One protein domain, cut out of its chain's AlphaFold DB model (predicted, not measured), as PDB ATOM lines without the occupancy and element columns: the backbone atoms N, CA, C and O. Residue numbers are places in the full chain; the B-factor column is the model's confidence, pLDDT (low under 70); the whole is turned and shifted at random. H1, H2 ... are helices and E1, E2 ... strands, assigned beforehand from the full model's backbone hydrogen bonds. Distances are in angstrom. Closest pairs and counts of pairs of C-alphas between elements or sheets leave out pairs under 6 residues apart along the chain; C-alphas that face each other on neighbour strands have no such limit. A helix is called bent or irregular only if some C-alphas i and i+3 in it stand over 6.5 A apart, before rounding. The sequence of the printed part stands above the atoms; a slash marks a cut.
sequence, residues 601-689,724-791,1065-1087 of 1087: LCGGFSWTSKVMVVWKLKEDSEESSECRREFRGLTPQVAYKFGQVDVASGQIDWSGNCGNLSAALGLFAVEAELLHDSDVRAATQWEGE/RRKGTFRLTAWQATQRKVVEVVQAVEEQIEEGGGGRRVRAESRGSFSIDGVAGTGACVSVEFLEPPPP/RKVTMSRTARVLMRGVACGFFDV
ATOM      1  N   LEU A 601     117.689 214.922 310.325       58.25
ATOM      2  CA  LEU A 601     117.546 214.516 308.927       58.25
ATOM      3  C   LEU A 601     118.269 213.172 308.713       58.25
ATOM      4  O   LEU A 601     117.703 212.254 308.133       58.25
ATOM      5  N   CYS A 602     119.510 213.048 309.206       62.19
ATOM      6  CA  CYS A 602     120.413 211.928 308.917       62.19
ATOM      7  C   CYS A 602     119.810 210.544 309.233       62.19
ATOM      8  O   CYS A 602     119.634 210.194 310.402       62.19
ATOM      9  N   GLY A 603     119.606 209.718 308.201       64.06
ATOM     10  CA  GLY A 603     118.905 208.423 308.257       64.06
ATOM     11  C   GLY A 603     119.645 207.255 308.932       64.06
ATOM     12  O   GLY A 603     119.440 206.107 308.559       64.06
ATOM     13  N   GLY A 604     120.544 207.518 309.884       68.19
ATOM     14  CA  GLY A 604     121.202 206.483 310.701       68.19
ATOM     15  C   GLY A 604     122.307 205.650 310.027       68.19
ATOM     16  O   GLY A 604     122.991 204.897 310.723       68.19
ATOM     17  N   PHE A 605     122.545 205.795 308.720       72.69
ATOM     18  CA  PHE A 605     123.619 205.105 307.990       72.69
ATOM     19  C   PHE A 605     124.659 206.076 307.419       72.69
ATOM     20  O   PHE A 605     124.372 207.247 307.184       72.69
ATOM     21  N   SER A 606     125.879 205.597 307.147       71.12
ATOM     22  CA  SER A 606     126.978 206.436 306.633       71.12
ATOM     23  C   SER A 606     126.707 207.003 305.231       71.12
ATOM     24  O   SER A 606     127.169 208.102 304.915       71.12
ATOM     25  N   TRP A 607     125.898 206.320 304.411       72.62
ATOM     26  CA  TRP A 607     125.413 206.845 303.128       72.62
ATOM     27  C   TRP A 607     124.314 207.915 303.272       72.62
ATOM     28  O   TRP A 607     124.193 208.763 302.395       72.62
ATOM     29  N   THR A 608     123.588 207.948 304.396       74.75
ATOM     30  CA  THR A 608     122.523 208.925 304.713       74.75
ATOM     31  C   THR A 608     122.921 209.923 305.814       74.75
ATOM     32  O   THR A 608     122.051 210.479 306.480       74.75
ATOM     33  N   SER A 609     124.216 210.087 306.089       79.75
ATOM     34  CA  SER A 609     124.744 210.914 307.186       79.75
ATOM     35  C   SER A 609     125.925 211.728 306.664       79.75
ATOM     36  O   SER A 609     127.091 211.407 306.887       79.75
ATOM     37  N   LYS A 610     125.606 212.726 305.842       81.38
ATOM     38  CA  LYS A 610     126.545 213.469 304.999       81.38
ATOM     39  C   LYS A 610     126.109 214.930 304.912       81.38
ATOM     40  O   LYS A 610     124.918 215.221 304.972       81.38
ATOM     41  N   VAL A 611     127.071 215.825 304.735       82.75
ATOM     42  CA  VAL A 611     126.847 217.244 304.439       82.75
ATOM     43  C   VAL A 611     127.707 217.647 303.246       82.75
ATOM     44  O   VAL A 611     128.801 217.110 303.053       82.75
ATOM     45  N   MET A 612     127.210 218.579 302.437       83.12
ATOM     46  CA  MET A 612     127.991 219.219 301.387       83.12
ATOM     47  C   MET A 612     127.731 220.723 301.430       83.12
ATOM     48  O   MET A 612     126.586 221.164 301.391       83.12
ATOM     49  N   VAL A 613     128.802 221.499 301.550       85.50
ATOM     50  CA  VAL A 613     128.767 222.962 301.461       85.50
ATOM     51  C   VAL A 613     129.269 223.323 300.070       85.50
ATOM     52  O   VAL A 613     130.302 222.789 299.663       85.50
ATOM     53  N   VAL A 614     128.535 224.163 299.341       86.75
ATOM     54  CA  VAL A 614     128.828 224.533 297.947       86.75
ATOM     55  C   VAL A 614     128.677 226.042 297.818       86.75
ATOM     56  O   VAL A 614     127.675 226.578 298.273       86.75
ATOM     57  N   TRP A 615     129.648 226.716 297.206       90.06
ATOM     58  CA  TRP A 615     129.621 228.167 297.010       90.06
ATOM     59  C   TRP A 615     130.151 228.541 295.623       90.06
ATOM     60  O   TRP A 615     130.944 227.806 295.024       90.06
ATOM     61  N   LYS A 616     129.711 229.687 295.094       89.06
ATOM     62  CA  LYS A 616     130.235 230.226 293.834       89.06
ATOM     63  C   LYS A 616     131.663 230.707 294.067       89.06
ATOM     64  O   LYS A 616     131.910 231.479 294.995       89.06
ATOM     65  N   LEU A 617     132.598 230.278 293.224       86.44
ATOM     66  CA  LEU A 617     133.936 230.856 293.242       86.44
ATOM     67  C   LEU A 617     133.945 232.174 292.473       86.44
ATOM     68  O   LEU A 617     133.275 232.329 291.452       86.44
ATOM     69  N   LYS A 618     134.726 233.131 292.973       83.44
ATOM     70  CA  LYS A 618     135.085 234.319 292.202       83.44
ATOM     71  C   LYS A 618     136.343 234.026 291.400       83.44
ATOM     72  O   LYS A 618     137.225 233.312 291.878       83.44
ATOM     73  N   GLU A 619     136.459 234.615 290.217       78.19
ATOM     74  CA  GLU A 619     137.621 234.416 289.348       78.19
ATOM     75  C   GLU A 619     138.938 234.844 290.015       78.19
ATOM     76  O   GLU A 619     139.969 234.234 289.747       78.19
ATOM     77  N   ASP A 620     138.905 235.832 290.910       82.75
ATOM     78  CA  ASP A 620     140.047 236.406 291.632       82.75
ATOM     79  C   ASP A 620     140.404 235.688 292.949       82.75
ATOM     80  O   ASP A 620     141.379 236.069 293.595       82.75
ATOM     81  N   SER A 621     139.659 234.653 293.364       85.56
ATOM     82  CA  SER A 621     139.902 233.995 294.657       85.56
ATOM     83  C   SER A 621     141.217 233.203 294.704       85.56
ATOM     84  O   SER A 621     141.806 232.836 293.678       85.56
ATOM     85  N   GLU A 622     141.673 232.913 295.925       85.06
ATOM     86  CA  GLU A 622     142.846 232.074 296.171       85.06
ATOM     87  C   GLU A 622     142.627 230.652 295.638       85.06
ATOM     88  O   GLU A 622     143.485 230.136 294.926       85.06
ATOM     89  N   GLU A 623     141.450 230.059 295.866       83.50
ATOM     90  CA  GLU A 623     141.099 228.724 295.364       83.50
ATOM     91  C   GLU A 623     141.006 228.675 293.833       83.50
ATOM     92  O   GLU A 623     141.486 227.726 293.215       83.50
ATOM     93  N   SER A 624     140.443 229.709 293.196       84.88
ATOM     94  CA  SER A 624     140.430 229.835 291.732       84.88
ATOM     95  C   SER A 624     141.844 229.955 291.163       84.88
ATOM     96  O   SER A 624     142.164 229.368 290.128       84.88
ATOM     97  N   SER A 625     142.714 230.698 291.847       85.69
ATOM     98  CA  SER A 625     144.114 230.885 291.456       85.69
ATOM     99  C   SER A 625     144.960 229.632 291.687       85.69
ATOM    100  O   SER A 625     145.852 229.342 290.894       85.69
ATOM    101  N   GLU A 626     144.652 228.862 292.726       85.94
ATOM    102  CA  GLU A 626     145.248 227.565 293.019       85.94
ATOM    103  C   GLU A 626     144.826 226.495 292.010       85.94
ATOM    104  O   GLU A 626     145.687 225.849 291.414       85.94
ATOM    105  N   CYS A 627     143.528 226.393 291.721       85.88
ATOM    106  CA  CYS A 627     143.009 225.506 290.686       85.88
ATOM    107  C   CYS A 627     143.658 225.794 289.322       85.88
ATOM    108  O   CYS A 627     144.138 224.872 288.666       85.88
ATOM    109  N   ARG A 628     143.781 227.070 288.923       87.06
ATOM    110  CA  ARG A 628     144.507 227.453 287.696       87.06
ATOM    111  C   ARG A 628     145.987 227.062 287.722       87.06
ATOM    112  O   ARG A 628     146.527 226.708 286.676       87.06
ATOM    113  N   ARG A 629     146.651 227.144 288.879       84.94
ATOM    114  CA  ARG A 629     148.077 226.812 289.047       84.94
ATOM    115  C   ARG A 629     148.327 225.314 288.877       84.94
ATOM    116  O   ARG A 629     149.261 224.929 288.184       84.94
ATOM    117  N   GLU A 630     147.485 224.486 289.489       82.00
ATOM    118  CA  GLU A 630     147.606 223.024 289.465       82.00
ATOM    119  C   GLU A 630     147.066 222.424 288.158       82.00
ATOM    120  O   GLU A 630     147.749 221.649 287.491       82.00
ATOM    121  N   PHE A 631     145.876 222.847 287.721       82.38
ATOM    122  CA  PHE A 631     145.167 222.316 286.551       82.38
ATOM    123  C   PHE A 631     145.384 223.168 285.283       82.38
ATOM    124  O   PHE A 631     144.500 223.286 284.435       82.38
ATOM    125  N   ARG A 632     146.583 223.755 285.137       82.00
ATOM    126  CA  ARG A 632     147.092 224.411 283.909       82.00
ATOM    127  C   ARG A 632     146.109 225.406 283.257       82.00
ATOM    128  O   ARG A 632     145.849 225.348 282.060       82.00
ATOM    129  N   GLY A 633     145.578 226.335 284.051       81.00
ATOM    130  CA  GLY A 633     144.693 227.422 283.606       81.00
ATOM    131  C   GLY A 633     143.190 227.131 283.690       81.00
ATOM    132  O   GLY A 633     142.389 228.053 283.525       81.00
ATOM    133  N   LEU A 634     142.788 225.894 284.003       85.00
ATOM    134  CA  LEU A 634     141.388 225.537 284.246       85.00
ATOM    135  C   LEU A 634     140.801 226.379 285.394       85.00
ATOM    136  O   LEU A 634     141.368 226.452 286.485       85.00
ATOM    137  N   THR A 635     139.657 227.021 285.132       86.50
ATOM    138  CA  THR A 635     138.975 227.927 286.071       86.50
ATOM    139  C   THR A 635     137.623 227.332 286.494       86.50
ATOM    140  O   THR A 635     136.754 227.153 285.641       86.50
ATOM    141  N   PRO A 636     137.426 227.012 287.786       90.69
ATOM    142  CA  PRO A 636     136.192 226.424 288.308       90.69
ATOM    143  C   PRO A 636     135.115 227.492 288.564       90.69
ATOM    144  O   PRO A 636     135.431 228.586 289.029       90.69
ATOM    145  N   GLN A 637     133.834 227.185 288.324       91.25
ATOM    146  CA  GLN A 637     132.736 228.133 288.604       91.25
ATOM    147  C   GLN A 637     132.205 228.021 290.046       91.25
ATOM    148  O   GLN A 637     131.603 228.961 290.571       91.25
ATOM    149  N   VAL A 638     132.425 226.879 290.706       91.81
ATOM    150  CA  VAL A 638     132.026 226.627 292.101       91.81
ATOM    151  C   VAL A 638     133.122 225.889 292.865       91.81
ATOM    152  O   VAL A 638     133.922 225.158 292.280       91.81
ATOM    153  N   ALA A 639     133.108 226.018 294.187       91.81
ATOM    154  CA  ALA A 639     133.858 225.159 295.093       91.81
ATOM    155  C   ALA A 639     132.913 224.416 296.033       91.81
ATOM    156  O   ALA A 639     131.783 224.842 296.282       91.81
ATOM    157  N   TYR A 640     133.385 223.288 296.560       91.12
ATOM    158  CA  TYR A 640     132.636 222.515 297.535       91.12
ATOM    159  C   TYR A 640     133.521 221.822 298.575       91.12
ATOM    160  O   TYR A 640     134.674 221.463 298.322       91.12
ATOM    161  N   LYS A 641     132.945 221.596 299.761       87.38
ATOM    162  CA  LYS A 641     133.517 220.790 300.851       87.38
ATOM    163  C   LYS A 641     132.532 219.699 301.251       87.38
ATOM    164  O   LYS A 641     131.355 219.963 301.499       87.38
ATOM    165  N   PHE A 642     133.021 218.463 301.312       87.62
ATOM    166  CA  PHE A 642     132.253 217.298 301.742       87.62
ATOM    167  C   PHE A 642     132.558 216.968 303.207       87.62
ATOM    168  O   PHE A 642     133.719 216.850 303.582       87.62
ATOM    169  N   GLY A 643     131.515 216.767 304.014       85.38
ATOM    170  CA  GLY A 643     131.629 216.276 305.385       85.38
ATOM    171  C   GLY A 643     130.932 214.928 305.555       85.38
ATOM    172  O   GLY A 643     129.713 214.812 305.387       85.38
ATOM    173  N   GLN A 644     131.681 213.896 305.938       83.75
ATOM    174  CA  GLN A 644     131.117 212.630 306.394       83.75
ATOM    175  C   GLN A 644     130.745 212.766 307.873       83.75
ATOM    176  O   GLN A 644     131.613 212.800 308.741       83.75
ATOM    177  N   VAL A 645     129.448 212.830 308.173       82.94
ATOM    178  CA  VAL A 645     128.965 212.941 309.555       82.94
ATOM    179  C   VAL A 645     128.922 211.542 310.164       82.94
ATOM    180  O   VAL A 645     128.158 210.686 309.703       82.94
ATOM    181  N   ASP A 646     129.728 211.288 311.192       78.31
ATOM    182  CA  ASP A 646     129.675 210.027 311.926       78.31
ATOM    183  C   ASP A 646     128.378 209.921 312.744       78.31
ATOM    184  O   ASP A 646     127.996 210.809 313.511       78.31
ATOM    185  N   VAL A 647     127.707 208.781 312.594       73.06
ATOM    186  CA  VAL A 647     126.446 208.461 313.263       73.06
ATOM    187  C   VAL A 647     126.653 208.243 314.768       73.06
ATOM    188  O   VAL A 647     125.761 208.568 315.553       73.06
ATOM    189  N   ALA A 648     127.809 207.711 315.186       72.50
ATOM    190  CA  ALA A 648     128.059 207.326 316.575       72.50
ATOM    191  C   ALA A 648     128.481 208.511 317.463       72.50
ATOM    192  O   ALA A 648     127.897 208.731 318.529       72.50
ATOM    193  N   SER A 649     129.479 209.283 317.030       73.25
ATOM    194  CA  SER A 649     130.040 210.428 317.758       73.25
ATOM    195  C   SER A 649     129.335 211.756 317.460       73.25
ATOM    196  O   SER A 649     129.283 212.623 318.336       73.25
ATOM    197  N   GLY A 650     128.791 211.923 316.249       69.56
ATOM    198  CA  GLY A 650     128.337 213.214 315.723       69.56
ATOM    199  C   GLY A 650     129.462 214.129 315.218       69.56
ATOM    200  O   GLY A 650     129.190 215.290 314.928       69.56
ATOM    201  N   GLN A 651     130.708 213.649 315.130       77.38
ATOM    202  CA  GLN A 651     131.804 214.398 314.508       77.38
ATOM    203  C   GLN A 651     131.644 214.427 312.981       77.38
ATOM    204  O   GLN A 651     131.038 213.529 312.393       77.38
ATOM    205  N   ILE A 652     132.186 215.465 312.340       82.06
ATOM    206  CA  ILE A 652     132.187 215.615 310.882       82.06
ATOM    207  C   ILE A 652     133.625 215.452 310.393       82.06
ATOM    208  O   ILE A 652     134.488 216.258 310.738       82.06
ATOM    209  N   ASP A 653     133.870 214.405 309.610       82.81
ATOM    210  CA  ASP A 653     135.146 214.175 308.941       82.81
ATOM    211  C   ASP A 653     135.114 214.841 307.557       82.81
ATOM    212  O   ASP A 653     134.370 214.424 306.665       82.81
ATOM    213  N   TRP A 654     135.895 215.911 307.406       86.06
ATOM    214  CA  TRP A 654     135.972 216.733 306.195       86.06
ATOM    215  C   TRP A 654     137.043 216.269 305.196       86.06
ATOM    216  O   TRP A 654     137.154 216.856 304.122       86.06
ATOM    217  N   SER A 655     137.847 215.256 305.545       83.31
ATOM    218  CA  SER A 655     139.098 214.903 304.845       83.31
ATOM    219  C   SER A 655     138.920 214.247 303.467       83.31
ATOM    220  O   SER A 655     139.845 214.242 302.655       83.31
ATOM    221  N   GLY A 656     137.745 213.678 303.195       82.69
ATOM    222  CA  GLY A 656     137.455 212.950 301.959       82.69
ATOM    223  C   GLY A 656     136.649 213.740 300.923       82.69
ATOM    224  O   GLY A 656     136.152 214.837 301.171       82.69
ATOM    225  N   ASN A 657     136.405 213.101 299.781       87.69
ATOM    226  CA  ASN A 657     135.359 213.462 298.825       87.69
ATOM    227  C   ASN A 657     134.287 212.354 298.741       87.69
ATOM    228  O   ASN A 657     134.484 211.218 299.191       87.69
ATOM    229  N   CYS A 658     133.127 212.674 298.165       85.25
ATOM    230  CA  CYS A 658     132.020 211.745 297.975       85.25
ATOM    231  C   CYS A 658     131.437 211.869 296.564       85.25
ATOM    232  O   CYS A 658     130.461 212.582 296.348       85.25
ATOM    233  N   GLY A 659     131.993 211.100 295.622       79.19
ATOM    234  CA  GLY A 659     131.598 211.131 294.207       79.19
ATOM    235  C   GLY A 659     130.108 210.878 293.925       79.19
ATOM    236  O   GLY A 659     129.591 211.328 292.909       79.19
ATOM    237  N   ASN A 660     129.389 210.214 294.839       80.19
ATOM    238  CA  ASN A 660     127.935 210.043 294.742       80.19
ATOM    239  C   ASN A 660     127.181 211.373 294.938       80.19
ATOM    240  O   ASN A 660     126.131 211.555 294.333       80.19
ATOM    241  N   LEU A 661     127.697 212.289 295.769       84.50
ATOM    242  CA  LEU A 661     127.140 213.634 295.955       84.50
ATOM    243  C   LEU A 661     127.705 214.642 294.948       84.50
ATOM    244  O   LEU A 661     126.998 215.582 294.607       84.50
ATOM    245  N   SER A 662     128.910 214.429 294.406       86.88
ATOM    246  CA  SER A 662     129.430 215.246 293.297       86.88
ATOM    247  C   SER A 662     128.472 215.267 292.097       86.88
ATOM    248  O   SER A 662     128.265 216.314 291.498       86.88
ATOM    249  N   ALA A 663     127.783 214.153 291.820       83.75
ATOM    250  CA  ALA A 663     126.725 214.069 290.806       83.75
ATOM    251  C   ALA A 663     125.514 215.000 291.048       83.75
ATOM    252  O   ALA A 663     124.713 215.200 290.140       83.75
ATOM    253  N   ALA A 664     125.353 215.564 292.251       85.75
ATOM    254  CA  ALA A 664     124.317 216.552 292.549       85.75
ATOM    255  C   ALA A 664     124.765 217.999 292.291       85.75
ATOM    256  O   ALA A 664     123.907 218.874 292.264       85.75
ATOM    257  N   LEU A 665     126.065 218.276 292.106       89.75
ATOM    258  CA  LEU A 665     126.586 219.648 292.024       89.75
ATOM    259  C   LEU A 665     125.987 220.429 290.847       89.75
ATOM    260  O   LEU A 665     125.571 221.566 291.040       89.75
ATOM    261  N   GLY A 666     125.867 219.810 289.666       88.44
ATOM    262  CA  GLY A 666     125.234 220.429 288.492       88.44
ATOM    263  C   GLY A 666     123.763 220.787 288.731       88.44
ATOM    264  O   GLY A 666     123.343 221.910 288.466       88.44
ATOM    265  N   LEU A 667     122.993 219.856 289.302       87.69
ATOM    266  CA  LEU A 667     121.591 220.071 289.670       87.69
ATOM    267  C   LEU A 667     121.435 221.150 290.757       87.69
ATOM    268  O   LEU A 667     120.560 222.006 290.645       87.69
ATOM    269  N   PHE A 668     122.279 221.126 291.792       87.44
ATOM    270  CA  PHE A 668     122.225 222.078 292.901       87.44
ATOM    271  C   PHE A 668     122.629 223.491 292.467       87.44
ATOM    272  O   PHE A 668     121.902 224.432 292.760       87.44
ATOM    273  N   ALA A 669     123.726 223.649 291.720       87.81
ATOM    274  CA  ALA A 669     124.212 224.959 291.283       87.81
ATOM    275  C   ALA A 669     123.204 225.716 290.393       87.81
ATOM    276  O   ALA A 669     123.184 226.946 290.410       87.81
ATOM    277  N   VAL A 670     122.354 224.988 289.654       86.75
ATOM    278  CA  VAL A 670     121.269 225.556 288.835       86.75
ATOM    279  C   VAL A 670     119.996 225.796 289.659       86.75
ATOM    280  O   VAL A 670     119.458 226.898 289.642       86.75
ATOM    281  N   GLU A 671     119.491 224.801 290.403       83.00
ATOM    282  CA  GLU A 671     118.213 224.943 291.135       83.00
ATOM    283  C   GLU A 671     118.320 225.818 292.403       83.00
ATOM    284  O   GLU A 671     117.301 226.331 292.861       83.00
ATOM    285  N   ALA A 672     119.523 226.034 292.950       80.00
ATOM    286  CA  ALA A 672     119.780 227.005 294.022       80.00
ATOM    287  C   ALA A 672     120.057 228.435 293.504       80.00
ATOM    288  O   ALA A 672     120.287 229.330 294.309       80.00
ATOM    289  N   GLU A 673     120.058 228.653 292.181       84.12
ATOM    290  CA  GLU A 673     120.369 229.936 291.517       84.12
ATOM    291  C   GLU A 673     121.796 230.480 291.825       84.12
ATOM    292  O   GLU A 673     122.108 231.643 291.551       84.12
ATOM    293  N   LEU A 674     122.689 229.602 292.319       84.94
ATOM    294  CA  LEU A 674     124.107 229.852 292.636       84.94
ATOM    295  C   LEU A 674     124.918 230.249 291.391       84.94
ATOM    296  O   LEU A 674     125.806 231.103 291.446       84.94
ATOM    297  N   LEU A 675     124.592 229.645 290.248       87.06
ATOM    298  CA  LEU A 675     124.975 230.133 288.927       87.06
ATOM    299  C   LEU A 675     123.749 230.766 288.273       87.06
ATOM    300  O   LEU A 675     122.657 230.198 288.303       87.06
ATOM    301  N   HIS A 676     123.915 231.952 287.686       87.12
ATOM    302  CA  HIS A 676     122.797 232.637 287.048       87.12
ATOM    303  C   HIS A 676     122.442 231.981 285.713       87.12
ATOM    304  O   HIS A 676     123.300 231.402 285.045       87.12
ATOM    305  N   ASP A 677     121.191 232.160 285.275       86.12
ATOM    306  CA  ASP A 677     120.725 231.715 283.958       86.12
ATOM    307  C   ASP A 677     121.672 232.165 282.830       86.12
ATOM    308  O   ASP A 677     121.932 231.399 281.910       86.12
ATOM    309  N   SER A 678     122.243 233.374 282.899       86.25
ATOM    310  CA  SER A 678     123.273 233.857 281.962       86.25
ATOM    311  C   SER A 678     124.476 232.922 281.855       86.25
ATOM    312  O   SER A 678     124.873 232.548 280.752       86.25
ATOM    313  N   ASP A 679     125.023 232.547 283.006       86.00
ATOM    314  CA  ASP A 679     126.292 231.844 283.166       86.00
ATOM    315  C   ASP A 679     126.122 230.398 282.686       86.00
ATOM    316  O   ASP A 679     126.891 229.900 281.863       86.00
ATOM    317  N   VAL A 680     125.030 229.760 283.125       87.56
ATOM    318  CA  VAL A 680     124.639 228.412 282.703       87.56
ATOM    319  C   VAL A 680     124.377 228.385 281.197       87.56
ATOM    320  O   VAL A 680     124.856 227.481 280.517       87.56
ATOM    321  N   ARG A 681     123.674 229.383 280.634       88.44
ATOM    322  CA  ARG A 681     123.353 229.428 279.194       88.44
ATOM    323  C   ARG A 681     124.577 229.621 278.306       88.44
ATOM    324  O   ARG A 681     124.588 229.064 277.212       88.44
ATOM    325  N   ALA A 682     125.574 230.380 278.763       85.50
ATOM    326  CA  ALA A 682     126.844 230.567 278.061       85.50
ATOM    327  C   ALA A 682     127.740 229.315 278.114       85.50
ATOM    328  O   ALA A 682     128.471 229.048 277.166       85.50
ATOM    329  N   ALA A 683     127.649 228.527 279.190       84.69
ATOM    330  CA  ALA A 683     128.379 227.271 279.384       84.69
ATOM    331  C   ALA A 683     127.577 226.003 278.992       84.69
ATOM    332  O   ALA A 683     127.962 224.886 279.348       84.69
ATOM    333  N   THR A 684     126.454 226.158 278.281       89.69
ATOM    334  CA  THR A 684     125.633 225.042 277.786       89.69
ATOM    335  C   THR A 684     125.854 224.840 276.291       89.69
ATOM    336  O   THR A 684     125.601 225.746 275.503       89.69
ATOM    337  N   GLN A 685     126.242 223.627 275.897       91.56
ATOM    338  CA  GLN A 685     126.171 223.170 274.508       91.56
ATOM    339  C   GLN A 685     124.712 222.816 274.197       91.56
ATOM    340  O   GLN A 685     124.157 221.900 274.810       91.56
ATOM    341  N   TRP A 686     124.062 223.539 273.287       88.44
ATOM    342  CA  TRP A 686     122.642 223.338 272.997       88.44
ATOM    343  C   TRP A 686     122.396 222.377 271.831       88.44
ATOM    344  O   TRP A 686     123.136 222.353 270.849       88.44
ATOM    345  N   GLU A 687     121.297 221.624 271.900       86.19
ATOM    346  CA  GLU A 687     120.848 220.787 270.787       86.19
ATOM    347  C   GLU A 687     120.513 221.661 269.555       86.19
ATOM    348  O   GLU A 687     119.894 222.730 269.666       86.19
ATOM    349  N   GLY A 688     120.942 221.200 268.374       69.88
ATOM    350  CA  GLY A 688     120.734 221.872 267.084       69.88
ATOM    351  C   GLY A 688     121.719 222.999 266.744       69.88
ATOM    352  O   GLY A 688     121.487 223.725 265.782       69.88
ATOM    353  N   GLU A 689     122.796 223.179 267.512       61.00
ATOM    354  CA  GLU A 689     123.812 224.217 267.277       61.00
ATOM    355  C   GLU A 689     125.003 223.675 266.449       61.00
ATOM    356  O   GLU A 689     126.131 223.568 266.924       61.00
ATOM    357  N   ARG A 724     110.934 225.323 274.278       78.31
ATOM    358  CA  ARG A 724     111.853 224.588 275.146       78.31
ATOM    359  C   ARG A 724     113.089 224.270 274.324       78.31
ATOM    360  O   ARG A 724     112.940 223.741 273.222       78.31
ATOM    361  N   ARG A 725     114.275 224.574 274.844       86.62
ATOM    362  CA  ARG A 725     115.545 224.154 274.241       86.62
ATOM    363  C   ARG A 725     116.249 223.210 275.199       86.62
ATOM    364  O   ARG A 725     116.357 223.532 276.377       86.62
ATOM    365  N   LYS A 726     116.711 222.064 274.711       89.38
ATOM    366  CA  LYS A 726     117.542 221.133 275.476       89.38
ATOM    367  C   LYS A 726     119.017 221.387 275.196       89.38
ATOM    368  O   LYS A 726     119.379 221.818 274.099       89.38
ATOM    369  N   GLY A 727     119.856 221.131 276.187       91.25
ATOM    370  CA  GLY A 727     121.301 221.242 276.069       91.25
ATOM    371  C   GLY A 727     122.025 220.523 277.198       91.25
ATOM    372  O   GLY A 727     121.406 219.974 278.113       91.25
ATOM    373  N   THR A 728     123.349 220.546 277.131       91.88
ATOM    374  CA  THR A 728     124.249 219.937 278.107       91.88
ATOM    375  C   THR A 728     125.141 221.010 278.720       91.88
ATOM    376  O   THR A 728     125.942 221.637 278.029       91.88
ATOM    377  N   PHE A 729     124.998 221.221 280.026       92.12
ATOM    378  CA  PHE A 729     125.802 222.142 280.823       92.12
ATOM    379  C   PHE A 729     126.989 221.394 281.447       92.12
ATOM    380  O   PHE A 729     126.796 220.358 282.089       92.12
ATOM    381  N   ARG A 730     128.213 221.913 281.276       93.38
ATOM    382  CA  ARG A 730     129.418 221.410 281.957       93.38
ATOM    383  C   ARG A 730     129.767 222.335 283.122       93.38
ATOM    384  O   ARG A 730     130.169 223.475 282.914       93.38
ATOM    385  N   LEU A 731     129.625 221.821 284.342       93.44
ATOM    386  CA  LEU A 731     130.071 222.469 285.573       93.44
ATOM    387  C   LEU A 731     131.469 221.969 285.944       93.44
ATOM    388  O   LEU A 731     131.666 220.765 286.069       93.44
ATOM    389  N   THR A 732     132.398 222.875 286.213       93.62
ATOM    390  CA  THR A 732     133.761 222.607 286.687       93.62
ATOM    391  C   THR A 732     133.850 223.001 288.167       93.62
ATOM    392  O   THR A 732     133.777 224.184 288.509       93.62
ATOM    393  N   ALA A 733     133.974 222.022 289.069       92.69
ATOM    394  CA  ALA A 733     133.891 222.231 290.516       92.69
ATOM    395  C   ALA A 733     135.203 221.905 291.251       92.69
ATOM    396  O   ALA A 733     135.769 220.821 291.097       92.69
ATOM    397  N   TRP A 734     135.653 222.821 292.110       93.56
ATOM    398  CA  TRP A 734     136.843 222.657 292.952       93.56
ATOM    399  C   TRP A 734     136.516 221.945 294.272       93.56
ATOM    400  O   TRP A 734     135.702 222.432 295.062       93.56
ATOM    401  N   GLN A 735     137.159 220.808 294.551       91.25
ATOM    402  CA  GLN A 735     137.047 220.126 295.843       91.25
ATOM    403  C   GLN A 735     138.068 220.720 296.821       91.25
ATOM    404  O   GLN A 735     139.256 220.393 296.799       91.25
ATOM    405  N   ALA A 736     137.592 221.600 297.698       86.19
ATOM    406  CA  ALA A 736     138.436 222.486 298.497       86.19
ATOM    407  C   ALA A 736     138.982 221.871 299.807       86.19
ATOM    408  O   ALA A 736     139.455 222.611 300.671       86.19
ATOM    409  N   THR A 737     138.902 220.546 299.990       82.94
ATOM    410  CA  THR A 737     139.734 219.816 300.971       82.94
ATOM    411  C   THR A 737     140.889 219.084 300.286       82.94
ATOM    412  O   THR A 737     142.000 219.075 300.802       82.94
ATOM    413  N   GLN A 738     140.622 218.441 299.146       81.94
ATOM    414  CA  GLN A 738     141.558 217.538 298.470       81.94
ATOM    415  C   GLN A 738     142.340 218.187 297.327       81.94
ATOM    416  O   GLN A 738     143.254 217.549 296.818       81.94
ATOM    417  N   ARG A 739     141.987 219.418 296.921       86.19
ATOM    418  CA  ARG A 739     142.594 220.139 295.783       86.19
ATOM    419  C   ARG A 739     142.452 219.363 294.464       86.19
ATOM    420  O   ARG A 739     143.357 219.292 293.645       86.19
ATOM    421  N   LYS A 740     141.285 218.735 294.274       86.88
ATOM    422  CA  LYS A 740     140.944 217.954 293.072       86.88
ATOM    423  C   LYS A 740     139.787 218.609 292.328       86.88
ATOM    424  O   LYS A 740     138.856 219.118 292.956       86.88
ATOM    425  N   VAL A 741     139.828 218.571 291.000       90.00
ATOM    426  CA  VAL A 741     138.747 219.080 290.147       90.00
ATOM    427  C   VAL A 741     137.774 217.950 289.834       90.00
ATOM    428  O   VAL A 741     138.170 216.830 289.507       90.00
ATOM    429  N   VAL A 742     136.482 218.254 289.917       90.06
ATOM    430  CA  VAL A 742     135.419 217.369 289.442       90.06
ATOM    431  C   VAL A 742     134.556 218.130 288.453       90.06
ATOM    432  O   VAL A 742     133.966 219.150 288.805       90.06
ATOM    433  N   GLU A 743     134.459 217.630 287.225       92.31
ATOM    434  CA  GLU A 743     133.518 218.161 286.243       92.31
ATOM    435  C   GLU A 743     132.213 217.358 286.259       92.31
ATOM    436  O   GLU A 743     132.203 216.147 286.486       92.31
ATOM    437  N   VAL A 744     131.090 218.038 286.046       90.94
ATOM    438  CA  VAL A 744     129.747 217.456 286.084       90.94
ATOM    439  C   VAL A 744     128.993 217.885 284.836       90.94
ATOM    440  O   VAL A 744     128.745 219.069 284.614       90.94
ATOM    441  N   VAL A 745     128.630 216.902 284.020       90.81
ATOM    442  CA  VAL A 745     127.930 217.070 282.748       90.81
ATOM    443  C   VAL A 745     126.444 216.821 282.997       90.81
ATOM    444  O   VAL A 745     126.021 215.684 283.208       90.81
ATOM    445  N   GLN A 746     125.665 217.901 283.028       90.19
ATOM    446  CA  GLN A 746     124.266 217.935 283.452       90.19
ATOM    447  C   GLN A 746     123.369 218.355 282.280       90.19
ATOM    448  O   GLN A 746     123.519 219.446 281.731       90.19
ATOM    449  N   ALA A 747     122.392 217.520 281.922       89.94
ATOM    450  CA  ALA A 747     121.360 217.894 280.954       89.94
ATOM    451  C   ALA A 747     120.485 219.039 281.501       89.94
ATOM    452  O   ALA A 747     120.122 219.033 282.683       89.94
ATOM    453  N   VAL A 748     120.134 220.008 280.656       90.81
ATOM    454  CA  VAL A 748     119.376 221.216 281.015       90.81
ATOM    455  C   VAL A 748     118.287 221.554 279.988       90.81
ATOM    456  O   VAL A 748     118.403 221.233 278.806       90.81
ATOM    457  N   GLU A 749     117.237 222.243 280.442       89.94
ATOM    458  CA  GLU A 749     116.165 222.804 279.609       89.94
ATOM    459  C   GLU A 749     116.079 224.334 279.790       89.94
ATOM    460  O   GLU A 749     115.847 224.809 280.904       89.94
ATOM    461  N   GLU A 750     116.204 225.110 278.706       89.69
ATOM    462  CA  GLU A 750     115.811 226.528 278.654       89.69
ATOM    463  C   GLU A 750     114.295 226.624 278.432       89.69
ATOM    464  O   GLU A 750     113.755 226.084 277.464       89.69
ATOM    465  N   GLN A 751     113.611 227.353 279.312       83.06
ATOM    466  CA  GLN A 751     112.207 227.729 279.192       83.06
ATOM    467  C   GLN A 751     112.125 229.224 278.856       83.06
ATOM    468  O   GLN A 751     112.516 230.079 279.654       83.06
ATOM    469  N   ILE A 752     111.615 229.533 277.662       77.25
ATOM    470  CA  ILE A 752     111.427 230.905 277.173       77.25
ATOM    471  C   ILE A 752     109.976 231.331 277.440       77.25
ATOM    472  O   ILE A 752     109.045 230.689 276.950       77.25
ATOM    473  N   GLU A 753     109.765 232.411 278.204       67.81
ATOM    474  CA  GLU A 753     108.427 232.995 278.382       67.81
ATOM    475  C   GLU A 753     108.103 233.967 277.230       67.81
ATOM    476  O   GLU A 753     108.810 234.948 276.986       67.81
ATOM    477  N   GLU A 754     107.016 233.686 276.503       56.53
ATOM    478  CA  GLU A 754     106.497 234.560 275.444       56.53
ATOM    479  C   GLU A 754     106.100 235.927 276.036       56.53
ATOM    480  O   GLU A 754     105.505 236.001 277.109       56.53
ATOM    481  N   GLY A 755     106.462 237.020 275.353       57.56
ATOM    482  CA  GLY A 755     106.288 238.390 275.862       57.56
ATOM    483  C   GLY A 755     107.507 238.986 276.584       57.56
ATOM    484  O   GLY A 755     107.402 240.071 277.148       57.56
ATOM    485  N   GLY A 756     108.668 238.318 276.560       55.09
ATOM    486  CA  GLY A 756     109.926 238.870 277.087       55.09
ATOM    487  C   GLY A 756     110.139 238.665 278.591       55.09
ATOM    488  O   GLY A 756     111.010 239.309 279.173       55.09
ATOM    489  N   GLY A 757     109.385 237.752 279.214       53.59
ATOM    490  CA  GLY A 757     109.424 237.415 280.648       53.59
ATOM    491  C   GLY A 757     110.689 236.684 281.129       53.59
ATOM    492  O   GLY A 757     110.613 235.841 282.017       53.59
ATOM    493  N   GLY A 758     111.853 236.993 280.554       66.56
ATOM    494  CA  GLY A 758     113.117 236.307 280.818       66.56
ATOM    495  C   GLY A 758     113.258 234.957 280.103       66.56
ATOM    496  O   GLY A 758     112.364 234.484 279.397       66.56
ATOM    497  N   ARG A 759     114.429 234.340 280.280       79.12
ATOM    498  CA  ARG A 759     114.723 232.963 279.866       79.12
ATOM    499  C   ARG A 759     115.328 232.251 281.067       79.12
ATOM    500  O   ARG A 759     116.337 232.730 281.575       79.12
ATOM    501  N   ARG A 760     114.709 231.156 281.510       84.44
ATOM    502  CA  ARG A 760     115.134 230.403 282.698       84.44
ATOM    503  C   ARG A 760     115.646 229.026 282.306       84.44
ATOM    504  O   ARG A 760     114.981 228.334 281.538       84.44
ATOM    505  N   VAL A 761     116.764 228.601 282.875       88.25
ATOM    506  CA  VAL A 761     117.277 227.234 282.789       88.25
ATOM    507  C   VAL A 761     116.745 226.397 283.953       88.25
ATOM    508  O   VAL A 761     116.464 226.889 285.047       88.25
ATOM    509  N   ARG A 762     116.590 225.097 283.713       88.00
ATOM    510  CA  ARG A 762     116.388 224.072 284.741       88.00
ATOM    511  C   ARG A 762     117.296 222.889 284.456       88.00
ATOM    512  O   ARG A 762     117.473 222.530 283.294       88.00
ATOM    513  N   ALA A 763     117.817 222.251 285.495       87.19
ATOM    514  CA  ALA A 763     118.560 221.006 285.349       87.19
ATOM    515  C   ALA A 763     117.598 219.807 285.283       87.19
ATOM    516  O   ALA A 763     116.675 219.672 286.093       87.19
ATOM    517  N   GLU A 764     117.794 218.914 284.312       87.00
ATOM    518  CA  GLU A 764     116.954 217.726 284.181       87.00
ATOM    519  C   GLU A 764     117.234 216.739 285.320       87.00
ATOM    520  O   GLU A 764     118.335 216.222 285.491       87.00
ATOM    521  N   SER A 765     116.193 216.462 286.111       81.38
ATOM    522  CA  SER A 765     116.233 215.535 287.250       81.38
ATOM    523  C   SER A 765     115.476 214.222 287.001       81.38
ATOM    524  O   SER A 765     115.503 213.322 287.841       81.38
ATOM    525  N   ARG A 766     114.801 214.075 285.853       83.56
ATOM    526  CA  ARG A 766     114.013 212.890 285.465       83.56
ATOM    527  C   ARG A 766     114.519 212.314 284.146       83.56
ATOM    528  O   ARG A 766     114.877 213.069 283.257       83.56
ATOM    529  N   GLY A 767     114.478 210.993 284.012       82.75
ATOM    530  CA  GLY A 767     114.913 210.273 282.817       82.75
ATOM    531  C   GLY A 767     114.772 208.760 282.999       82.75
ATOM    532  O   GLY A 767     114.160 208.309 283.975       82.75
ATOM    533  N   SER A 768     115.323 207.994 282.061       83.06
ATOM    534  CA  SER A 768     115.267 206.525 281.999       83.06
ATOM    535  C   SER A 768     116.502 205.810 282.568       83.06
ATOM    536  O   SER A 768     116.456 204.596 282.718       83.06
ATOM    537  N   PHE A 769     117.576 206.522 282.922       78.38
ATOM    538  CA  PHE A 769     118.823 205.908 283.393       78.38
ATOM    539  C   PHE A 769     118.665 205.309 284.803       78.38
ATOM    540  O   PHE A 769     118.120 205.969 285.690       78.38
ATOM    541  N   SER A 770     119.131 204.080 285.018       75.75
ATOM    542  CA  SER A 770     119.044 203.316 286.276       75.75
ATOM    543  C   SER A 770     120.430 202.949 286.812       75.75
ATOM    544  O   SER A 770     121.385 202.871 286.046       75.75
ATOM    545  N   ILE A 771     120.547 202.727 288.127       76.69
ATOM    546  CA  ILE A 771     121.805 202.343 288.794       76.69
ATOM    547  C   ILE A 771     121.497 201.381 289.937       76.69
ATOM    548  O   ILE A 771     120.604 201.639 290.744       76.69
ATOM    549  N   ASP A 772     122.295 200.331 290.070       72.75
ATOM    550  CA  ASP A 772     122.117 199.332 291.119       72.75
ATOM    551  C   ASP A 772     122.341 199.926 292.520       72.75
ATOM    552  O   ASP A 772     123.322 200.628 292.792       72.75
ATOM    553  N   GLY A 773     121.391 199.665 293.422       69.31
ATOM    554  CA  GLY A 773     121.284 200.331 294.725       69.31
ATOM    555  C   GLY A 773     120.529 201.673 294.711       69.31
ATOM    556  O   GLY A 773     120.385 202.293 295.765       69.31
ATOM    557  N   VAL A 774     120.016 202.129 293.559       71.94
ATOM    558  CA  VAL A 774     119.209 203.355 293.421       71.94
ATOM    559  C   VAL A 774     117.789 203.005 292.962       71.94
ATOM    560  O   VAL A 774     117.586 202.405 291.913       71.94
ATOM    561  N   ALA A 775     116.778 203.392 293.744       72.88
ATOM    562  CA  ALA A 775     115.386 203.059 293.444       72.88
ATOM    563  C   ALA A 775     114.816 203.897 292.279       72.88
ATOM    564  O   ALA A 775     114.566 205.099 292.417       72.88
ATOM    565  N   GLY A 776     114.543 203.235 291.152       80.69
ATOM    566  CA  GLY A 776     113.946 203.832 289.953       80.69
ATOM    567  C   GLY A 776     114.931 204.618 289.077       80.69
ATOM    568  O   GLY A 776     116.136 204.625 289.304       80.69
ATOM    569  N   THR A 777     114.405 205.284 288.045       80.00
ATOM    570  CA  THR A 777     115.211 205.897 286.972       80.00
ATOM    571  C   THR A 777     115.356 207.416 287.100       80.00
ATOM    572  O   THR A 777     114.422 208.092 287.532       80.00
ATOM    573  N   GLY A 778     116.478 207.999 286.675       81.00
ATOM    574  CA  GLY A 778     116.723 209.447 286.652       81.00
ATOM    575  C   GLY A 778     117.283 209.959 285.324       81.00
ATOM    576  O   GLY A 778     117.484 209.193 284.384       81.00
ATOM    577  N   ALA A 779     117.524 211.270 285.238       83.62
ATOM    578  CA  ALA A 779     118.356 211.820 284.166       83.62
ATOM    579  C   ALA A 779     119.803 211.352 284.363       83.62
ATOM    580  O   ALA A 779     120.258 211.286 285.512       83.62
ATOM    581  N   CYS A 780     120.497 211.029 283.270       84.06
ATOM    582  CA  CYS A 780     121.920 210.709 283.316       84.06
ATOM    583  C   CYS A 780     122.740 211.988 283.549       84.06
ATOM    584  O   CYS A 780     122.438 213.040 282.987       84.06
ATOM    585  N   VAL A 781     123.761 211.880 284.392       85.31
ATOM    586  CA  VAL A 781     124.734 212.924 284.721       85.31
ATOM    587  C   VAL A 781     126.105 212.268 284.677       85.31
ATOM    588  O   VAL A 781     126.341 211.328 285.437       85.31
ATOM    589  N   SER A 782     127.008 212.735 283.818       85.56
ATOM    590  CA  SER A 782     128.391 212.244 283.846       85.56
ATOM    591  C   SER A 782     129.196 213.030 284.874       85.56
ATOM    592  O   SER A 782     129.092 214.256 284.938       85.56
ATOM    593  N   VAL A 783     129.982 212.332 285.690       83.50
ATOM    594  CA  VAL A 783     130.917 212.930 286.646       83.50
ATOM    595  C   VAL A 783     132.331 212.545 286.243       83.50
ATOM    596  O   VAL A 783     132.645 211.360 286.133       83.50
ATOM    597  N   GLU A 784     133.176 213.545 286.033       87.81
ATOM    598  CA  GLU A 784     134.551 213.392 285.578       87.81
ATOM    599  C   GLU A 784     135.504 213.815 286.701       87.81
ATOM    600  O   GLU A 784     135.509 214.973 287.111       87.81
ATOM    601  N   PHE A 785     136.303 212.885 287.221       82.94
ATOM    602  CA  PHE A 785     137.324 213.184 288.229       82.94
ATOM    603  C   PHE A 785     138.645 213.458 287.524       82.94
ATOM    604  O   PHE A 785     139.123 212.597 286.779       82.94
ATOM    605  N   LEU A 786     139.215 214.639 287.767       82.62
ATOM    606  CA  LEU A 786     140.511 215.059 287.246       82.62
ATOM    607  C   LEU A 786     141.516 215.131 288.402       82.62
ATOM    608  O   LEU A 786     141.254 215.759 289.430       82.62
ATOM    609  N   GLU A 787     142.679 214.519 288.214       75.88
ATOM    610  CA  GLU A 787     143.841 214.684 289.094       75.88
ATOM    611  C   GLU A 787     144.751 215.801 288.525       75.88
ATOM    612  O   GLU A 787     144.692 216.079 287.319       75.88
ATOM    613  N   PRO A 788     145.585 216.473 289.342       69.69
ATOM    614  CA  PRO A 788     146.444 217.557 288.863       69.69
ATOM    615  C   PRO A 788     147.600 216.998 288.008       69.69
ATOM    616  O   PRO A 788     148.320 216.115 288.479       69.69
ATOM    617  N   PRO A 789     147.807 217.472 286.762       66.81
ATOM    618  CA  PRO A 789     148.828 216.934 285.863       66.81
ATOM    619  C   PRO A 789     150.240 217.027 286.462       66.81
ATOM    620  O   PRO A 789     150.533 217.972 287.197       66.81
ATOM    621  N   PRO A 790     151.152 216.099 286.110       61.78
ATOM    622  CA  PRO A 790     152.490 216.063 286.688       61.78
ATOM    623  C   PRO A 790     153.231 217.393 286.467       61.78
ATOM    624  O   PRO A 790     153.063 218.023 285.406       61.78
ATOM    625  N   PRO A 791     154.060 217.819 287.442       58.53
ATOM    626  CA  PRO A 791     154.866 219.022 287.305       58.53
ATOM    627  C   PRO A 791     155.806 218.885 286.108       58.53
ATOM    628  O   PRO A 791     156.346 217.810 285.838       58.53
ATOM    629  N   ARG A1065     144.849 210.647 284.338       66.50
ATOM    630  CA  ARG A1065     144.332 211.889 283.748       66.50
ATOM    631  C   ARG A1065     142.853 212.120 284.051       66.50
ATOM    632  O   ARG A1065     142.476 213.244 284.371       66.50
ATOM    633  N   LYS A1066     142.013 211.091 283.888       74.44
ATOM    634  CA  LYS A1066     140.554 211.219 284.021       74.44
ATOM    635  C   LYS A1066     139.868 209.883 284.320       74.44
ATOM    636  O   LYS A1066     140.173 208.867 283.694       74.44
ATOM    637  N   VAL A1067     138.866 209.916 285.200       68.94
ATOM    638  CA  VAL A1067     137.837 208.864 285.325       68.94
ATOM    639  C   VAL A1067     136.463 209.451 285.050       68.94
ATOM    640  O   VAL A1067     136.137 210.506 285.587       68.94
ATOM    641  N   THR A1068     135.651 208.749 284.262       73.62
ATOM    642  CA  THR A1068     134.285 209.133 283.891       73.62
ATOM    643  C   THR A1068     133.285 208.167 284.530       73.62
ATOM    644  O   THR A1068     133.454 206.950 284.472       73.62
ATOM    645  N   MET A1069     132.245 208.701 285.174       74.06
ATOM    646  CA  MET A1069     131.292 207.923 285.966       74.06
ATOM    647  C   MET A1069     129.860 208.444 285.783       74.06
ATOM    648  O   MET A1069     129.494 209.485 286.332       74.06
ATOM    649  N   SER A1070     129.025 207.683 285.076       74.25
ATOM    650  CA  SER A1070     127.607 208.003 284.861       74.25
ATOM    651  C   SER A1070     126.768 207.805 286.132       74.25
ATOM    652  O   SER A1070     126.865 206.783 286.817       74.25
ATOM    653  N   ARG A1071     125.925 208.790 286.471       72.00
ATOM    654  CA  ARG A1071     125.065 208.827 287.668       72.00
ATOM    655  C   ARG A1071     123.648 209.345 287.374       72.00
ATOM    656  O   ARG A1071     123.376 209.854 286.295       72.00
ATOM    657  N   THR A1072     122.723 209.197 288.330       57.47
ATOM    658  CA  THR A1072     121.321 209.647 288.215       57.47
ATOM    659  C   THR A1072     121.033 210.887 289.056       57.47
ATOM    660  O   THR A1072     121.146 210.833 290.283       57.47
ATOM    661  N   ALA A1073     120.502 211.944 288.442       53.50
ATOM    662  CA  ALA A1073     120.116 213.176 289.142       53.50
ATOM    663  C   ALA A1073     118.963 213.007 290.168       53.50
ATOM    664  O   ALA A1073     118.885 213.728 291.162       53.50
ATOM    665  N   ARG A1074     118.039 212.056 289.946       44.94
ATOM    666  CA  ARG A1074     116.709 212.029 290.602       44.94
ATOM    667  C   ARG A1074     116.713 211.799 292.115       44.94
ATOM    668  O   ARG A1074     115.861 212.348 292.813       44.94
ATOM    669  N   VAL A1075     117.587 210.925 292.613       37.84
ATOM    670  CA  VAL A1075     117.477 210.387 293.985       37.84
ATOM    671  C   VAL A1075     118.238 211.232 295.012       37.84
ATOM    672  O   VAL A1075     117.842 211.285 296.178       37.84
ATOM    673  N   LEU A1076     119.253 211.980 294.570       43.66
ATOM    674  CA  LEU A1076     120.135 212.775 295.431       43.66
ATOM    675  C   LEU A1076     119.386 213.883 296.196       43.66
ATOM    676  O   LEU A1076     119.676 214.107 297.366       43.66
ATOM    677  N   MET A1077     118.366 214.491 295.578       37.06
ATOM    678  CA  MET A1077     117.574 215.597 296.151       37.06
ATOM    679  C   MET A1077     116.272 215.161 296.857       37.06
ATOM    680  O   MET A1077     115.520 216.012 297.327       37.06
ATOM    681  N   ARG A1078     115.947 213.857 296.900       30.58
ATOM    682  CA  ARG A1078     114.682 213.355 297.495       30.58
ATOM    683  C   ARG A1078     114.833 212.220 298.505       30.58
ATOM    684  O   ARG A1078     113.946 212.059 299.334       30.58
ATOM    685  N   GLY A1079     115.898 211.421 298.417       26.52
ATOM    686  CA  GLY A1079     116.109 210.254 299.282       26.52
ATOM    687  C   GLY A1079     117.288 210.375 300.248       26.52
ATOM    688  O   GLY A1079     117.409 209.558 301.158       26.52
ATOM    689  N   VAL A1080     118.166 211.369 300.073       29.62
ATOM    690  CA  VAL A1080     119.355 211.532 300.917       29.62
ATOM    691  C   VAL A1080     119.152 212.678 301.893       29.62
ATOM    692  O   VAL A1080     118.868 213.807 301.509       29.62
ATOM    693  N   ALA A1081     119.373 212.393 303.171       30.14
ATOM    694  CA  ALA A1081     119.375 213.368 304.250       30.14
ATOM    695  C   ALA A1081     120.651 214.236 304.271       30.14
ATOM    696  O   ALA A1081     121.352 214.303 305.282       30.14
ATOM    697  N   CYS A1082     120.970 214.860 303.138       34.59
ATOM    698  CA  CYS A1082     122.033 215.850 303.024       34.59
ATOM    699  C   CYS A1082     121.431 217.248 303.096       34.59
ATOM    700  O   CYS A1082     120.600 217.608 302.267       34.59
ATOM    701  N   GLY A1083     121.905 218.056 304.042       33.88
ATOM    702  CA  GLY A1083     121.860 219.497 303.849       33.88
ATOM    703  C   GLY A1083     122.896 219.866 302.790       33.88
ATOM    704  O   GLY A1083     124.088 219.626 303.001       33.88
ATOM    705  N   PHE A1084     122.429 220.401 301.665       31.00
ATOM    706  CA  PHE A1084     123.239 221.270 300.820       31.00
ATOM    707  C   PHE A1084     123.072 222.692 301.357       31.00
ATOM    708  O   PHE A1084     121.943 223.114 301.620       31.00
ATOM    709  N   PHE A1085     124.180 223.397 301.555       32.03
ATOM    710  CA  PHE A1085     124.188 224.755 302.093       32.03
ATOM    711  C   PHE A1085     124.989 225.677 301.176       32.03
ATOM    712  O   PHE A1085     126.130 225.355 300.836       32.03
ATOM    713  N   ASP A1086     124.360 226.796 300.826       26.95
ATOM    714  CA  ASP A1086     124.966 227.992 300.232       26.95
ATOM    715  C   ASP A1086     125.470 228.926 301.357       26.95
ATOM    716  O   ASP A1086     124.984 228.814 302.493       26.95
ATOM    717  N   VAL A1087     126.469 229.777 301.080       28.64
ATOM    718  CA  VAL A1087     127.266 230.513 302.096       28.64
ATOM    719  C   VAL A1087     127.619 231.937 301.671       28.64
ATOM    720  O   VAL A1087     128.290 232.089 300.628       28.64
TER     721      VAL A1087
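Overview. This is residues 601 to 689, 724 to 791 and 1065 to 1087 of the 1087 residues of an uncharacterized protein of Chromera velia CCMP2878 (UniProt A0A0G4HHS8). A strongly twisted sheet of nine strands curls round the short helices H3 and H4, with the long hairpin of E4 and E5 as its spine. E1, E2 and E9 make one wing of the sheet, E7 and E8 run along E5, and E3 and E6 lie toward the other end of the spine, while H1 sits over the turn end of the hairpin, far from H3. The printed part has 180 residues with five named helices and nine named strands, in the order E1 H1 E2 H2 H3 H4 E3 E4 E5 E6 E7 E8 H5 E9. The sheet is branched, with parallel and antiparallel pairs, and the class is mixed, helices and strands. The whole is compact, with a radius of gyration of the C-alphas of 16.7 A and spans of 55 by 43 by 30 A.

Along the chain. E1, residues 610 to 616, begins at C-alpha 610 (126.545, 213.469, 304.999) and is 20.5 A long. H1, residues 622 to 630, is 12.2 A long, and E2, residues 638 to 645, is 22.4 A long. H2, residues 659 to 662, H3, residues 665 to 671, and H4, residues 677 to 682, measure 4.7 A, 9.9 A and 8.6 A. E3, residues 684 to 686, measures 5.9 A. E4, residues 724 to 735, begins at (111.853, 224.588, 275.146) and is 32.9 A long. E5, residues 740 to 752, is 35.9 A long and bends by 52 degrees at residue 747. E6, residues 759 to 763, is 13.7 A, E7, residues 780 to 786, 19.5 A, and E8, residues 1065 to 1072, 23.5 A. H5, residues 1073 to 1076, is neither bent nor irregular, but only just: its first and last C-alphas are 6.3 A apart. E9, residues 1082 to 1085, is 9.2 A long and ends at (124.188, 224.755, 302.093).

Arrangement. E4, E5 and E6 form a meander, each strand the antiparallel neighbour of the one before, with N 731 and O 744 at 2.9 A and N 751 and O 760 at 2.8 A; E4 and E5 are a hairpin, and so are E5 and E6. On the other side of E5 from E4 lie E6, beside residues 748 to 752, and E7, beside residues 741 to 746. E7 is antiparallel to E5, with N 745 and O 782 at 2.8 A, and to E8, with N 781 and O 1071 at 2.8 A. E2 and E3 lie on one side of E4: E2 is parallel to it, with N 640 and O 734 at 2.9 A, and E3 antiparallel, with N 728 and O 685 at 2.8 A. E1 is antiparallel to E2, with N 611 and O 643 at 2.9 A, and parallel to E9, with N 614 and O 1085 at 3.1 A. The sheet curls round H3, where the C-alphas of Leu 667 and Ala 763 come closest, 5.4 A, and round H4, where those of Asp 677 and Val 761 are 5.8 A apart. H3 and H4 are close but not clearly touching, with the C-alphas of Val 670 and Val 680 at 7.6 A, at a steep tilt of 48 degrees, opposite ways. H2 stands at the sheet's level, with a height of 2.5 A, and H5 only grazes the sheet. H1 is on the same face as H4, at a height over the sheet of 9.9 A; it lies over E4 and E5, over E4 only just with 3 of its C-alphas, and runs across the strands, at 66 degrees to E5 on the local plane. H1 and H3 are apart. In H1, H3 and H4 every O i to N i+4 pair is within hydrogen-bond range; H2 and H5 are too short for such a pair, and the one O i to N i+3 pair in each is not within range.

Size, cuts and confidence. The two C-alphas farthest apart, those of Ser 649 and Gly 755, are 55.7 A apart. Residues 690 to 723 and 792 to 1064 are not printed, with C-alpha gaps of 14.3 A and 13.2 A across the cuts. The links from E2 to H2 and from E6 to E7 are long, with 13 and 16 residues. The mean pLDDT of the printed part is 77.7, and 36 residues are under 70, among them residues 1072 to 1087; that of E9 is 33.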